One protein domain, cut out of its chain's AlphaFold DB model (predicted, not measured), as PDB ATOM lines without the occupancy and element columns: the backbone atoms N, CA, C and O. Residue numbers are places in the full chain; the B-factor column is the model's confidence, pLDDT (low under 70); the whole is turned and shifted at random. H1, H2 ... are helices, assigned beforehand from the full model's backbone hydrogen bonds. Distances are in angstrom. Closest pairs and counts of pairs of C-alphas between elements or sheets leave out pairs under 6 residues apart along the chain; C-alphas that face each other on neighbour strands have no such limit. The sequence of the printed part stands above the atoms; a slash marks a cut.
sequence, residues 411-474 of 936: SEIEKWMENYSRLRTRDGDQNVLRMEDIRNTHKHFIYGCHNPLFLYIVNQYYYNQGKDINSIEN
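AT A GLANCE: This is residues 411 to 474 of the 936 residues of an uncharacterized protein of Mucilaginibacter polytrichastri (UniProt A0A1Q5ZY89). The two longest helices, H1 and H4, run the same way at a slant to each other and meet along residues 413 to 420 of H1, and three short helices, H2, H3 and H5, fill out the rest of a small helical body. After H1 the backbone folds back through residues 427 to 434 to H2, which is turned across the direction of H1; H3 packs on H2, and H5, on the far side of the domain from H1, packs on both H2 and the last part of H4. The printed part has 64 residues, with five named helices in the order H1, H2, H3, H4, H5 and no named strand; its class is all helix. It is compact, with a radius of gyration of the C-alphas of 10.8 A and spans of 31 by 24 by 18 A.

HOW THE PARTS SIT: H1, residues 411 to 426, touches H4, residues 452 to 464, with residues 413 to 420 alone; the closest C-alphas, those of Ile 413 and Leu 455, are 7.7 A apart. They run the same way at a shallow tilt of 34 degrees, only just short of steep. H1 only just touches H2, residues 435 to 441, with 3 pairs of C-alphas within 8 A, through its residues 413 to 417 alone; the closest are Glu 414 and Met 435, 5.9 A apart, and the lines are about perpendicular at 84 degrees. H2 touches H3, residues 445 to 448, with the C-alphas of Arg 439 and Ile 446 closest at 6.4 A. H2 also touches H5, residues 469 to 473, where the C-alphas of Thr 441 and Glu 473 are closest at 5.9 A. H4 touches H5 with residues 458 to 462 alone, the closest C-alphas being those of Tyr 462 and Ser 471 at 6.5 A. H3 and H4 are close but not clearly touching, with the C-alphas of Gly 448 and Phe 454 closest at 6.7 A. H2 and H4 are apart, as are H1 and H5. Every O i to N i+4 pair is within hydrogen-bond range in H1, H2 and H4; H3 is too short for such a pair, and H5 has 0 of 1, beside 2 of 2 O i to N i+3 pairs within range.

IN THESE COORDINATES: H1 begins at C-alpha 411, (5.933, 127.432, 127.869), and measures 23.0 A from first to last C-alpha. H4 measures 18.3 A and starts at C-alpha 452, (15.468, 133.536, 133.380). H2 measures 10.1 A, H5 7.1 A and H3 5.9 A. H5 ends at C-alpha 473, (13.360, 120.905, 148.358).

THE WHOLE: The two C-alphas farthest apart, those of Gly 428 and His 444, are 30.8 A from each other. The printed part has no cut. The link from H1 to H2 is short, with 8 residues; the other three are tight. The mean pLDDT of the printed part is 83.8, and residues 470 to 473 are under 70.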
ATOM      1  N   SER A 411       5.415 128.086 129.076       89.12
ATOM      2  CA  SER A 411       5.933 127.432 127.869       89.12
ATOM      3  C   SER A 411       7.402 127.745 127.593       89.12
ATOM      4  O   SER A 411       8.134 126.903 127.077       89.12
ATOM      5  N   GLU A 412       7.836 128.965 127.900       90.94
ATOM      6  CA  GLU A 412       9.221 129.393 127.763       90.94
ATOM      7  C   GLU A 412      10.102 128.714 128.806       90.94
ATOM      8  O   GLU A 412      11.160 128.203 128.445       90.94
ATOM      9  N   ILE A 413       9.646 128.629 130.063       91.88
ATOM     10  CA  ILE A 413      10.357 127.889 131.116       91.88
ATOM     11  C   ILE A 413      10.584 126.439 130.689       91.88
ATOM     12  O   ILE A 413      11.715 125.961 130.734       91.88
ATOM     13  N   GLU A 414       9.531 125.752 130.248       92.25
ATOM     14  CA  GLU A 414       9.602 124.343 129.854       92.25
ATOM     15  C   GLU A 414      10.621 124.122 128.727       92.25
ATOM     16  O   GLU A 414      11.551 123.329 128.876       92.25
ATOM     17  N   LYS A 415      10.540 124.911 127.647       92.19
ATOM     18  CA  LYS A 415      11.495 124.842 126.527       92.19
ATOM     19  C   LYS A 415      12.927 125.163 126.946       92.19
ATOM     20  O   LYS A 415      13.870 124.539 126.459       92.19
ATOM     21  N   TRP A 416      13.107 126.152 127.819       92.50
ATOM     22  CA  TRP A 416      14.427 126.519 128.318       92.50
ATOM     23  C   TRP A 416      15.041 125.369 129.123       92.50
ATOM     24  O   TRP A 416      16.199 125.012 128.897       92.50
ATOM     25  N   MET A 417      14.258 124.740 130.007       91.75
ATOM     26  CA  MET A 417      14.696 123.589 130.805       91.75
ATOM     27  C   MET A 417      15.015 122.375 129.933       91.75
ATOM     28  O   MET A 417      16.012 121.696 130.180       91.75
ATOM     29  N   GLU A 418      14.234 122.121 128.880       90.69
ATOM     30  CA  GLU A 418      14.545 121.078 127.896       90.69
ATOM     31  C   GLU A 418      15.895 121.321 127.210       90.69
ATOM     32  O   GLU A 418      16.711 120.402 127.109       90.69
ATOM     33  N   ASN A 419      16.154 122.552 126.756       90.69
ATOM     34  CA  ASN A 419      17.418 122.909 126.113       90.69
ATOM     35  C   ASN A 419      18.603 122.767 127.078       90.69
ATOM     36  O   ASN A 419      19.611 122.154 126.724       90.69
ATOM     37  N   TYR A 420      18.462 123.256 128.315       89.31
ATOM     38  CA  TYR A 420      19.484 123.092 129.351       89.31
ATOM     39  C   TYR A 420      19.762 121.612 129.632       89.31
ATOM     40  O   TYR A 420      20.908 121.174 129.666       89.31
ATOM     41  N   SER A 421      18.710 120.810 129.763       87.56
ATOM     42  CA  SER A 421      18.832 119.378 130.029       87.56
ATOM     43  C   SER A 421      19.533 118.643 128.891       87.56
ATOM     44  O   SER A 421      20.399 117.813 129.147       87.56
ATOM     45  N   ARG A 422      19.240 118.991 127.629       87.06
ATOM     46  CA  ARG A 422      19.946 118.435 126.461       87.06
ATOM     47  C   ARG A 422      21.441 118.737 126.492       87.06
ATOM     48  O   ARG A 422      22.228 117.851 126.164       87.06
ATOM     49  N   LEU A 423      21.831 119.952 126.885       85.81
ATOM     50  CA  LEU A 423      23.242 120.314 127.059       85.81
ATOM     51  C   LEU A 423      23.910 119.425 128.108       85.81
ATOM     52  O   LEU A 423      24.961 118.848 127.854       85.81
ATOM     53  N   ARG A 424      23.255 119.230 129.250       84.62
ATOM     54  CA  ARG A 424      23.771 118.385 130.333       84.62
ATOM     55  C   ARG A 424      23.840 116.907 129.951       84.62
ATOM     56  O   ARG A 424      24.804 116.230 130.299       84.62
ATOM     57  N   THR A 425      22.880 116.404 129.178       82.88
ATOM     58  CA  THR A 425      22.927 115.033 128.654       82.88
ATOM     59  C   THR A 425      24.093 114.819 127.688       82.88
ATOM     60  O   THR A 425      24.691 113.744 127.712       82.88
ATOM     61  N   ARG A 426      24.475 115.824 126.880       81.56
ATOM     62  CA  ARG A 426      25.699 115.753 126.052       81.56
ATOM     63  C   ARG A 426      26.962 115.591 126.906       81.56
ATOM     64  O   ARG A 426      27.873 114.884 126.489       81.56
ATOM     65  N   ASP A 427      26.965 116.156 128.108       79.31
ATOM     66  CA  ASP A 427      28.063 116.047 129.077       79.31
ATOM     67  C   ASP A 427      28.001 114.770 129.939       79.31
ATOM     68  O   ASP A 427      28.780 114.606 130.878       79.31
ATOM     69  N   GLY A 428      27.093 113.841 129.621       78.81
ATOM     70  CA  GLY A 428      26.972 112.544 130.293       78.81
ATOM     71  C   GLY A 428      25.977 112.507 131.456       78.81
ATOM     72  O   GLY A 428      25.890 111.489 132.148       78.81
ATOM     73  N   ASP A 429      25.193 113.567 131.680       79.62
ATOM     74  CA  ASP A 429      24.177 113.578 132.733       79.62
ATOM     75  C   ASP A 429      22.916 112.796 132.322       79.62
ATOM     76  O   ASP A 429      22.236 113.134 131.354       79.62
ATOM     77  N   GLN A 430      22.571 111.758 133.094       79.38
ATOM     78  CA  GLN A 430      21.393 110.913 132.836       79.38
ATOM     79  C   GLN A 430      20.099 111.423 133.491       79.38
ATOM     80  O   GLN A 430      19.009 111.117 133.011       79.38
ATOM     81  N   ASN A 431      20.210 112.211 134.565       82.19
ATOM     82  CA  ASN A 431      19.061 112.770 135.275       82.19
ATOM     83  C   ASN A 431      18.720 114.158 134.726       82.19
ATOM     84  O   ASN A 431      19.599 115.004 134.543       82.19
ATOM     85  N   VAL A 432      17.433 114.374 134.466       85.50
ATOM     86  CA  VAL A 432      16.895 115.570 133.814       85.50
ATOM     87  C   VAL A 432      15.914 116.245 134.755       85.50
ATOM     88  O   VAL A 432      14.984 115.591 135.218       85.50
ATOM     89  N   LEU A 433      16.103 117.544 134.989       88.19
ATOM     90  CA  LEU A 433      15.165 118.354 135.755       88.19
ATOM     91  C   LEU A 433      14.056 118.883 134.842       88.19
ATOM     92  O   LEU A 433      14.334 119.504 133.815       88.19
ATOM     93  N   ARG A 434      12.796 118.671 135.224       88.56
ATOM     94  CA  ARG A 434      11.611 119.120 134.482       88.56
ATOM     95  C   ARG A 434      10.813 120.157 135.263       88.56
ATOM     96  O   ARG A 434      10.935 120.312 136.473       88.56
ATOM     97  N   MET A 435       9.929 120.858 134.560       89.44
ATOM     98  CA  MET A 435       9.018 121.822 135.180       89.44
ATOM     99  C   MET A 435       8.062 121.161 136.192       89.44
ATOM    100  O   MET A 435       7.713 121.765 137.206       89.44
ATOM    101  N   GLU A 436       7.639 119.921 135.928       86.88
ATOM    102  CA  GLU A 436       6.796 119.140 136.842       86.88
ATOM    103  C   GLU A 436       7.510 118.844 138.161       86.88
ATOM    104  O   GLU A 436       6.892 118.962 139.214       86.88
ATOM    105  N   ASP A 437       8.814 118.568 138.115       86.19
ATOM    106  CA  ASP A 437       9.642 118.335 139.300       86.19
ATOM    107  C   ASP A 437       9.620 119.558 140.230       86.19
ATOM    108  O   ASP A 437       9.310 119.441 141.412       86.19
ATOM    109  N   ILE A 438       9.813 120.756 139.665       84.81
ATOM    110  CA  ILE A 438       9.740 122.044 140.381       84.81
ATOM    111  C   ILE A 438       8.352 122.259 141.011       84.81
ATOM    112  O   ILE A 438       8.243 122.676 142.167       84.81
ATOM    113  N   ARG A 439       7.277 121.976 140.264       83.44
ATOM    114  CA  ARG A 439       5.895 122.132 140.755       83.44
ATOM    115  C   ARG A 439       5.554 121.138 141.861       83.44
ATOM    116  O   ARG A 439       4.826 121.507 142.783       83.44
ATOM    117  N   ASN A 440       6.069 119.914 141.761       80.50
ATOM    118  CA  ASN A 440       5.882 118.861 142.753       80.50
ATOM    119  C   ASN A 440       6.634 119.173 144.052       80.50
ATOM    120  O   ASN A 440       6.123 118.857 145.123       80.50
ATOM    121  N   THR A 441       7.787 119.851 143.975       76.06
ATOM    122  CA  THR A 441       8.476 120.389 145.158       76.06
ATOM    123  C   THR A 441       7.627 121.452 145.858       76.06
ATOM    124  O   THR A 441       7.389 121.359 147.061       76.06
ATOM    125  N   HIS A 442       7.153 122.465 145.124       77.19
ATOM    126  CA  HIS A 442       6.225 123.461 145.659       77.19
ATOM    127  C   HIS A 442       5.470 124.194 144.538       77.19
ATOM    128  O   HIS A 442       6.074 124.824 143.670       77.19
ATOM    129  N   LYS A 443       4.129 124.217 144.597       77.94
ATOM    130  CA  LYS A 443       3.265 124.767 143.531       77.94
ATOM    131  C   LYS A 443       3.638 126.192 143.101       77.94
ATOM    132  O   LYS A 443       3.613 126.499 141.914       77.94
ATOM    133  N   HIS A 444       3.961 127.065 144.058       81.38
ATOM    134  CA  HIS A 444       4.277 128.476 143.788       81.38
ATOM    135  C   HIS A 444       5.758 128.736 143.479       81.38
ATOM    136  O   HIS A 444       6.120 129.846 143.114       81.38
ATOM    137  N   PHE A 445       6.629 127.728 143.577       84.00
ATOM    138  CA  PHE A 445       8.055 127.920 143.306       84.00
ATOM    139  C   PHE A 445       8.319 128.327 141.847       84.00
ATOM    140  O   PHE A 445       9.228 129.102 141.560       84.00
ATOM    141  N   ILE A 446       7.444 127.896 140.934       86.56
ATOM    142  CA  ILE A 446       7.535 128.223 139.512       86.56
ATOM    143  C   ILE A 446       7.460 129.727 139.204       86.56
ATOM    144  O   ILE A 446       8.011 130.156 138.195       86.56
ATOM    145  N   TYR A 447       6.824 130.537 140.056       85.50
ATOM    146  CA  TYR A 447       6.697 131.978 139.812       85.50
ATOM    147  C   TYR A 447       8.047 132.697 139.902       85.50
ATOM    148  O   TYR A 447       8.305 133.610 139.124       85.50
ATOM    149  N   GLY A 448       8.963 132.239 140.763       85.62
ATOM    150  CA  GLY A 448      10.342 132.742 140.762       85.62
ATOM    151  C   GLY A 448      11.076 132.428 139.449       85.62
ATOM    152  O   GLY A 448      11.910 133.205 138.986       85.62
ATOM    153  N   CYS A 449      10.740 131.304 138.803       89.12
ATOM    154  CA  CYS A 449      11.354 130.851 137.553       89.12
ATOM    155  C   CYS A 449      10.897 131.623 136.305       89.12
ATOM    156  O   CYS A 449      11.488 131.425 135.241       89.12
ATOM    157  N   HIS A 450       9.902 132.517 136.403       87.62
ATOM    158  CA  HIS A 450       9.585 133.459 135.316       87.62
ATOM    159  C   HIS A 450      10.766 134.400 135.029       87.62
ATOM    160  O   HIS A 450      10.918 134.879 133.903       87.62
ATOM    161  N   ASN A 451      11.661 134.594 136.008       86.12
ATOM    162  CA  ASN A 451      12.950 135.238 135.802       86.12
ATOM    163  C   ASN A 451      13.992 134.242 135.234       86.12
ATOM    164  O   ASN A 451      14.390 133.307 135.938       86.12
ATOM    165  N   PRO A 452      14.521 134.461 134.011       87.81
ATOM    166  CA  PRO A 452      15.468 133.536 133.380       87.81
ATOM    167  C   PRO A 452      16.772 133.332 134.161       87.81
ATOM    168  O   PRO A 452      17.346 132.243 134.135       87.81
ATOM    169  N   LEU A 453      17.255 134.357 134.874       85.94
ATOM    170  CA  LEU A 453      18.463 134.237 135.691       85.94
ATOM    171  C   LEU A 453      18.230 133.327 136.902       85.94
ATOM    172  O   LEU A 453      19.088 132.507 137.225       85.94
ATOM    173  N   PHE A 454      17.074 133.454 137.558       87.62
ATOM    174  CA  PHE A 454      16.726 132.568 138.667       87.62
ATOM    175  C   PHE A 454      16.549 131.130 138.177       87.62
ATOM    176  O   PHE A 454      17.121 130.212 138.761       87.62
ATOM    177  N   LEU A 455      15.861 130.934 137.044       90.00
ATOM    178  CA  LEU A 455      15.720 129.625 136.400       90.00
ATOM    179  C   LEU A 455      17.079 128.979 136.086       90.00
ATOM    180  O   LEU A 455      17.264 127.779 136.318       90.00
ATOM    181  N   TYR A 456      18.051 129.764 135.617       88.12
ATOM    182  CA  TYR A 456      19.418 129.284 135.436       88.12
ATOM    183  C   TYR A 456      20.035 128.779 136.740       88.12
ATOM    184  O   TYR A 456      20.592 127.682 136.768       88.12
ATOM    185  N   ILE A 457      19.908 129.540 137.824       87.25
ATOM    186  CA  ILE A 457      20.504 129.187 139.116       87.25
ATOM    187  C   ILE A 457      19.850 127.942 139.714       87.25
ATOM    188  O   ILE A 457      20.566 127.111 140.267       87.25
ATOM    189  N   VAL A 458      18.538 127.760 139.530       89.25
ATOM    190  CA  VAL A 458      17.819 126.522 139.885       89.25
ATOM    191  C   VAL A 458      18.448 125.312 139.208       89.25
ATOM    192  O   VAL A 458      18.821 124.347 139.873       89.25
ATOM    193  N   ASN A 459      18.616 125.382 137.887       88.19
ATOM    194  CA  ASN A 459      19.184 124.279 137.124       88.19
ATOM    195  C   ASN A 459      20.649 124.046 137.512       88.19
ATOM    196  O   ASN A 459      21.038 122.919 137.809       88.19
ATOM    197  N   GLN A 460      21.453 125.107 137.602       85.56
ATOM    198  CA  GLN A 460      22.855 124.988 137.992       85.56
ATOM    199  C   GLN A 460      23.011 124.359 139.385       85.56
ATOM    200  O   GLN A 460      23.883 123.516 139.590       85.56
ATOM    201  N   TYR A 461      22.163 124.745 140.343       85.62
ATOM    202  CA  TYR A 461      22.169 124.179 141.689       85.62
ATOM    203  C   TYR A 461      21.846 122.681 141.668       85.62
ATOM    204  O   TYR A 461      22.622 121.897 142.209       85.62
ATOM    205  N   TYR A 462      20.783 122.272 140.968       86.88
ATOM    206  CA  TYR A 462      20.404 120.863 140.820       86.88
ATOM    207  C   TYR A 462      21.543 119.997 140.262       86.88
ATOM    208  O   TYR A 462      21.899 118.969 140.843       86.88
ATOM    209  N   TYR A 463      22.156 120.428 139.155       83.62
ATOM    210  CA  TYR A 463      23.217 119.654 138.508       83.62
ATOM    211  C   TYR A 463      24.511 119.602 139.331       83.62
ATOM    212  O   TYR A 463      25.229 118.603 139.263       83.62
ATOM    213  N   ASN A 464      24.787 120.626 140.144       82.56
ATOM    214  CA  ASN A 464      25.943 120.646 141.041       82.56
ATOM    215  C   ASN A 464      25.728 119.821 142.323       82.56
ATOM    216  O   ASN A 464      26.696 119.292 142.863       82.56
ATOM    217  N   GLN A 465      24.487 119.672 142.802       78.50
ATOM    218  CA  GLN A 465      24.139 118.938 144.032       78.50
ATOM    219  C   GLN A 465      23.838 117.449 143.789       78.50
ATOM    220  O   GLN A 465      22.976 116.851 144.426       78.50
ATOM    221  N   GLY A 466      24.526 116.830 142.826       71.38
ATOM    222  CA  GLY A 466      24.379 115.397 142.554       71.38
ATOM    223  C   GLY A 466      23.072 114.998 141.862       71.38
ATOM    224  O   GLY A 466      22.820 113.802 141.726       71.38
ATOM    225  N   LYS A 467      22.285 115.967 141.361       79.19
ATOM    226  CA  LYS A 467      21.059 115.742 140.569       79.19
ATOM    227  C   LYS A 467      19.944 115.047 141.358       79.19
ATOM    228  O   LYS A 467      19.149 114.300 140.783       79.19
ATOM    229  N   ASP A 468      19.894 115.275 142.667       76.69
ATOM    230  CA  ASP A 468      18.790 114.824 143.513       76.69
ATOM    231  C   ASP A 468      17.675 115.875 143.506       76.69
ATOM    232  O   ASP A 468      17.922 117.047 143.786       76.69
ATOM    233  N   ILE A 469      16.440 115.474 143.207       70.62
ATOM    234  CA  ILE A 469      15.276 116.367 143.279       70.62
ATOM    235  C   ILE A 469      15.069 116.898 144.705       70.62
ATOM    236  O   ILE A 469      14.675 118.050 144.880       70.62
ATOM    237  N   ASN A 470      15.461 116.113 145.719       69.31
ATOM    238  CA  ASN A 470      15.411 116.521 147.121       69.31
ATOM    239  C   ASN A 470      16.373 117.682 147.416       69.31
ATOM    240  O   ASN A 470      16.168 118.420 148.376       69.31
ATOM    241  N   SER A 471      17.402 117.901 146.583       64.88
ATOM    242  CA  SER A 471      18.269 119.079 146.727       64.88
ATOM    243  C   SER A 471      17.494 120.383 146.500       64.88
ATOM    244  O   SER A 471      17.756 121.378 147.168       64.88
ATOM    245  N   ILE A 472      16.487 120.369 145.621       67.75
ATOM    246  CA  ILE A 472      15.650 121.534 145.310       67.75
ATOM    247  C   ILE A 472      14.580 121.756 146.392       67.75
ATOM    248  O   ILE A 472      14.104 122.878 146.560       67.75
ATOM    249  N   GLU A 473      14.243 120.735 147.193       68.94
ATOM    250  CA  GLU A 473      13.360 120.905 148.358       68.94
ATOM    251  C   GLU A 473      13.938 121.872 149.397       68.94
ATOM    252  O   GLU A 473      13.182 122.511 150.135       68.94
ATOM    253  N   ASN A 474      15.266 122.036 149.442       78.31
ATOM    254  CA  ASN A 474      15.884 123.087 150.238       78.31
ATOM    255  C   ASN A 474      15.860 124.436 149.500       78.31
ATOM    256  O   ASN A 474      16.890 125.005 149.139       78.31
TER     257      ASN A 474